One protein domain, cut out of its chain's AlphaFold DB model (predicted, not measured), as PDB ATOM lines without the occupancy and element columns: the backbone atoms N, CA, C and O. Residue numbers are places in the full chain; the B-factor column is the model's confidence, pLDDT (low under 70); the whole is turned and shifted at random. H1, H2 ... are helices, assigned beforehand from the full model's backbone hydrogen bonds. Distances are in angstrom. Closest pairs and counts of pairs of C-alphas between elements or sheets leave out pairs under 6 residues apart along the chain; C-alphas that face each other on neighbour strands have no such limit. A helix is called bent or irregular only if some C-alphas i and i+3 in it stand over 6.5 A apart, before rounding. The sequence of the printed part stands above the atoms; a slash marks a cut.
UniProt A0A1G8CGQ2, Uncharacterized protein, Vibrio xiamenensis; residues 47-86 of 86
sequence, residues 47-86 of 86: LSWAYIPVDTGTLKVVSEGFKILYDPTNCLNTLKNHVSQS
ATOM      1  N   LEU A  47     360.118 337.530 266.325       91.38
ATOM      2  CA  LEU A  47     359.909 336.076 266.334       91.38
ATOM      3  C   LEU A  47     359.276 335.542 265.040       91.38
ATOM      4  O   LEU A  47     359.428 334.364 264.741       91.38
ATOM      5  N   SER A  48     358.617 336.403 264.254       92.50
ATOM      6  CA  SER A  48     358.052 336.039 262.953       92.50
ATOM      7  C   SER A  48     359.070 335.476 261.963       92.50
ATOM      8  O   SER A  48     358.666 334.749 261.066       92.50
ATOM      9  N   TRP A  49     360.366 335.774 262.118       94.81
ATOM     10  CA  TRP A  49     361.427 335.147 261.322       94.81
ATOM     11  C   TRP A  49     361.460 333.621 261.489       94.81
ATOM     12  O   TRP A  49     361.712 332.895 260.541       94.81
ATOM     13  N   ALA A  50     361.136 333.126 262.686       94.44
ATOM     14  CA  ALA A  50     361.118 331.701 263.002       94.44
ATOM     15  C   ALA A  50     359.745 331.037 262.785       94.44
ATOM     16  O   ALA A  50     359.552 329.886 263.183       94.44
ATOM     17  N   TYR A  51     358.763 331.750 262.217       93.38
ATOM     18  CA  TYR A  51     357.435 331.183 261.982       93.38
ATOM     19  C   TYR A  51     357.461 330.161 260.844       93.38
ATOM     20  O   TYR A  51     358.229 330.267 259.893       93.38
ATOM     21  N   ILE A  52     356.596 329.157 260.964       91.81
ATOM     22  CA  ILE A  52     356.422 328.081 259.987       91.81
ATOM     23  C   ILE A  52     355.104 328.343 259.235       91.81
ATOM     24  O   ILE A  52     354.096 328.614 259.897       91.81
ATOM     25  N   PRO A  53     355.062 328.250 257.891       91.56
ATOM     26  CA  PRO A  53     356.148 327.851 256.987       91.56
ATOM     27  C   PRO A  53     357.273 328.892 256.901       91.56
ATOM     28  O   PRO A  53     357.013 330.092 256.967       91.56
ATOM     29  N   VAL A  54     358.509 328.415 256.740       92.12
ATOM     30  CA  VAL A  54     359.710 329.263 256.664       92.12
ATOM     31  C   VAL A  54     359.923 329.801 255.252       92.12
ATOM     32  O   VAL A  54     359.630 329.119 254.269       92.12
ATOM     33  N   ASP A  55     360.472 331.009 255.136       91.62
ATOM     34  CA  ASP A  55     360.961 331.517 253.853       91.62
ATOM     35  C   ASP A  55     362.309 330.877 253.462       91.62
ATOM     36  O   ASP A  55     363.010 330.278 254.283       91.62
ATOM     37  N   THR A  56     362.693 331.021 252.192       92.56
ATOM     38  CA  THR A  56     363.923 330.432 251.637       92.56
ATOM     39  C   THR A  56     365.199 330.911 252.338       92.56
ATOM     40  O   THR A  56     366.152 330.143 252.463       92.56
ATOM     41  N   GLY A  57     365.243 332.165 252.793       92.38
ATOM     42  CA  GLY A  57     366.391 332.720 253.509       92.38
ATOM     43  C   GLY A  57     366.534 332.104 254.896       92.38
ATOM     44  O   GLY A  57     367.612 331.633 255.255       92.38
ATOM     45  N   THR A  58     365.430 332.023 255.638       94.50
ATOM     46  CA  THR A  58     365.374 331.346 256.942       94.50
ATOM     47  C   THR A  58     365.763 329.872 256.820       94.50
ATOM     48  O   THR A  58     366.595 329.387 257.589       94.50
ATOM     49  N   LEU A  59     365.234 329.171 255.810       94.88
ATOM     50  CA  LEU A  59     365.591 327.780 255.526       94.88
ATOM     51  C   LEU A  59     367.102 327.614 255.327       94.88
ATOM     52  O   LEU A  59     367.693 326.711 255.912       94.88
ATOM     53  N   LYS A  60     367.723 328.497 254.535       94.19
ATOM     54  CA  LYS A  60     369.162 328.465 254.260       94.19
ATOM     55  C   LYS A  60     370.000 328.666 255.527       94.19
ATOM     56  O   LYS A  60     370.905 327.882 255.781       94.19
ATOM     57  N   VAL A  61     369.678 329.671 256.345       93.75
ATOM     58  CA  VAL A  61     370.406 329.936 257.602       93.75
ATOM     59  C   VAL A  61     370.342 328.730 258.537       93.75
ATOM     60  O   VAL A  61     371.341 328.328 259.130       93.75
ATOM     61  N   VAL A  62     369.157 328.134 258.677       95.06
ATOM     62  CA  VAL A  62     368.963 327.009 259.593       95.06
ATOM     63  C   VAL A  62     369.632 325.734 259.073       95.06
ATOM     64  O   VAL A  62     370.197 324.992 259.880       95.06
ATOM     65  N   SER A  63     369.601 325.488 257.759       95.06
ATOM     66  CA  SER A  63     370.193 324.295 257.141       95.06
ATOM     67  C   SER A  63     371.721 324.340 257.082       95.06
ATOM     68  O   SER A  63     372.363 323.310 257.277       95.06
ATOM     69  N   GLU A  64     372.314 325.523 256.898       94.81
ATOM     70  CA  GLU A  64     373.768 325.732 256.989       94.81
ATOM     71  C   GLU A  64     374.277 325.669 258.441       94.81
ATOM     72  O   GLU A  64     375.466 325.472 258.690       94.81
ATOM     73  N   GLY A  65     373.351 325.720 259.399       91.12
ATOM     74  CA  GLY A  65     373.576 325.383 260.791       91.12
ATOM     75  C   GLY A  65     373.644 326.603 261.698       91.12
ATOM     76  O   GLY A  65     374.277 327.614 261.415       91.12
ATOM     77  N   PHE A  66     373.021 326.474 262.869       91.19
ATOM     78  CA  PHE A  66     373.106 327.468 263.933       91.19
ATOM     79  C   PHE A  66     373.075 326.806 265.319       91.19
ATOM     80  O   PHE A  66     372.594 325.673 265.502       91.19
ATOM     81  N   LYS A  67     373.601 327.524 266.318       95.00
ATOM     82  CA  LYS A  67     373.647 327.094 267.720       95.00
ATOM     83  C   LYS A  67     372.713 327.953 268.565       95.00
ATOM     84  O   LYS A  67     372.905 329.159 268.683       95.00
ATOM     85  N   ILE A  68     371.736 327.310 269.195       95.75
ATOM     86  CA  ILE A  68     370.834 327.960 270.147       95.75
ATOM     87  C   ILE A  68     371.587 328.154 271.466       95.75
ATOM     88  O   ILE A  68     372.087 327.187 272.042       95.75
ATOM     89  N   LEU A  69     371.671 329.400 271.933       97.25
ATOM     90  CA  LEU A  69     372.240 329.737 273.244       97.25
ATOM     91  C   LEU A  69     371.155 329.975 274.301       97.25
ATOM     92  O   LEU A  69     371.364 329.681 275.473       97.25
ATOM     93  N   TYR A  70     369.995 330.489 273.886       96.88
ATOM     94  CA  TYR A  70     368.855 330.780 274.749       96.88
ATOM     95  C   TYR A  70     367.561 330.705 273.926       96.88
ATOM     96  O   TYR A  70     367.472 331.338 272.878       96.88
ATOM     97  N   ASP A  71     366.581 329.918 274.378       96.31
ATOM     98  CA  ASP A  71     365.293 329.718 273.690       96.31
ATOM     99  C   ASP A  71     364.174 329.396 274.702       96.31
ATOM    100  O   ASP A  71     363.754 328.247 274.840       96.31
ATOM    101  N   PRO A  72     363.706 330.394 275.472       96.12
ATOM    102  CA  PRO A  72     362.777 330.170 276.581       96.12
ATOM    103  C   PRO A  72     361.379 329.726 276.129       96.12
ATOM    104  O   PRO A  72     360.616 329.203 276.935       96.12
ATOM    105  N   THR A  73     361.026 329.942 274.860       94.44
ATOM    106  CA  THR A  73     359.725 329.567 274.288       94.44
ATOM    107  C   THR A  73     359.812 328.353 273.363       94.44
ATOM    108  O   THR A  73     358.804 327.977 272.768       94.44
ATOM    109  N   ASN A  74     360.990 327.725 273.246       95.25
ATOM    110  CA  ASN A  74     361.258 326.582 272.365       95.25
ATOM    111  C   ASN A  74     360.974 326.870 270.869       95.25
ATOM    112  O   ASN A  74     360.766 325.951 270.069       95.25
ATOM    113  N   CYS A  75     360.930 328.147 270.478       95.38
ATOM    114  CA  CYS A  75     360.579 328.582 269.128       95.38
ATOM    115  C   CYS A  75     361.700 328.250 268.135       95.38
ATOM    116  O   CYS A  75     361.434 327.696 267.068       95.38
ATOM    117  N   LEU A  76     362.958 328.494 268.515       95.69
ATOM    118  CA  LEU A  76     364.117 328.213 267.663       95.69
ATOM    119  C   LEU A  76     364.365 326.711 267.522       95.69
ATOM    120  O   LEU A  76     364.722 326.236 266.445       95.69
ATOM    121  N   ASN A  77     364.154 325.945 268.590       95.81
ATOM    122  CA  ASN A  77     364.267 324.493 268.540       95.81
ATOM    123  C   ASN A  77     363.165 323.870 267.661       95.81
ATOM    124  O   ASN A  77     363.438 322.960 266.880       95.81
ATOM    125  N   THR A  78     361.939 324.401 267.722       95.62
ATOM    126  CA  THR A  78     360.839 323.993 266.827       95.62
ATOM    127  C   THR A  78     361.182 324.272 265.363       95.62
ATOM    128  O   THR A  78     361.065 323.371 264.532       95.62
ATOM    129  N   LEU A  79     361.680 325.475 265.058       95.69
ATOM    130  CA  LEU A  79     362.179 325.845 263.731       95.69
ATOM    131  C   LEU A  79     363.274 324.880 263.246       95.69
ATOM    132  O   LEU A  79     363.192 324.346 262.141       95.69
ATOM    133  N   LYS A  80     364.281 324.614 264.087       95.19
ATOM    134  CA  LYS A  80     365.397 323.716 263.764       95.19
ATOM    135  C   LYS A  80     364.924 322.300 263.430       95.19
ATOM    136  O   LYS A  80     365.397 321.710 262.459       95.19
ATOM    137  N   ASN A  81     363.983 321.769 264.209       94.31
ATOM    138  CA  ASN A  81     363.413 320.441 263.981       94.31
ATOM    139  C   ASN A  81     362.597 320.386 262.687       94.31
ATOM    140  O   ASN A  81     362.726 319.419 261.944       94.31
ATOM    141  N   HIS A  82     361.807 321.423 262.398       93.94
ATOM    142  CA  HIS A  82     361.042 321.517 261.155       93.94
ATOM    143  C   HIS A  82     361.954 321.485 259.920       93.94
ATOM    144  O   HIS A  82     361.722 320.700 259.003       93.94
ATOM    145  N   VAL A  83     363.035 322.271 259.930       93.44
ATOM    146  CA  VAL A  83     364.010 322.298 258.827       93.44
ATOM    147  C   VAL A  83     364.784 320.983 258.702       93.44
ATOM    148  O   VAL A  83     365.048 320.546 257.593       93.44
ATOM    149  N   SER A  84     365.109 320.315 259.811       87.00
ATOM    150  CA  SER A  84     365.851 319.040 259.778       87.00
ATOM    151  C   SER A  84     365.023 317.849 259.264       87.00
ATOM    152  O   SER A  84     365.585 316.794 258.988       87.00
ATOM    153  N   GLN A  85     363.694 317.987 259.207       76.75
ATOM    154  CA  GLN A  85     362.752 316.957 258.746       76.75
ATOM    155  C   GLN A  85     362.248 317.193 257.313       76.75
ATOM    156  O   GLN A  85     361.511 316.352 256.797       76.75
ATOM    157  N   SER A  86     362.597 318.337 256.715       62.34
ATOM    158  CA  SER A  86     362.211 318.745 255.358       62.34
ATOM    159  C   SER A  86     363.252 318.301 254.336       62.34
ATOM    160  O   SER A  86     362.837 317.919 253.220       62.34
TER     161      SER A  86
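Overview. This is residues 47 to 86 of the 86 residues of an uncharacterized protein of Vibrio xiamenensis (UniProt A0A1G8CGQ2). Two helices, H2 and H3, pack about perpendicular to each other, and the very short helix H1 lies close to both. The link from H2 to H3 swings out in a wide loop, of which residues 69 to 74 stick out from the rest. The printed part has 40 residues with three named helices, in the order H1, H2, H3 along the chain, and no named strand; the class is all helix. It is compact, with a radius of gyration of the C-alphas of 9.3 A, and the C-alphas span 25 by 18 by 16 A along their three main axes.

Arrangement. The longest helix is H3, residues 75 to 84. H2, residues 56 to 64, touches it, with 5 pairs of C-alphas within 8 A; the closest C-alphas of the two are those of Val 62 and Lys 80, 6.4 A apart. The lines of H2 and H3 are about perpendicular, at 82 degrees, and their centres are 10.9 A apart. H1, residues 47 to 50, only just touches H3, with 3 pairs of C-alphas within 8 A; the closest are those of Ala 50 and Leu 79, 6.0 A apart. H1 and H2 are close but not clearly touching, and their closest C-alphas, those of Trp 49 and Thr 58, are 7.0 A apart. In H2 and H3 every pair of O of residue i and N of residue i+4 is within hydrogen-bond range; H1, with 4 residues, is too short for any such pair, and its one pair of O of residue i and N of residue i+3 is within range.

Along the chain. H3 runs from Cys 75, with its C-alpha at (360.579, 328.582, 269.128), to Ser 84, with its C-alpha at (365.851, 319.040, 259.778), and measures 14.4 A from first to last C-alpha. H2 runs from Thr 56 to Glu 64 and measures 12.2 A. H1 begins at Leu 47, with its C-alpha at (359.909, 336.076, 266.334), and ends at Ala 50. None of the three helices is bent or irregular.

Size, cuts and confidence. The two C-alphas farthest apart are those of Thr 56 and Pro 72, at 25.0 A. The C-alphas of Leu 47 and Ser 86, the first and last printed residues, are 20.6 A apart, and Ser 86 is the chain's last residue. The link from H1 to H2, with 5 residues between them, is tight, and the link from H2 to H3, with 10, is short; residues 69 to 74 stand free. The printed part has no cut. The mean pLDDT of the printed part is 92.8, and residue 86 is the one printed residue under 70.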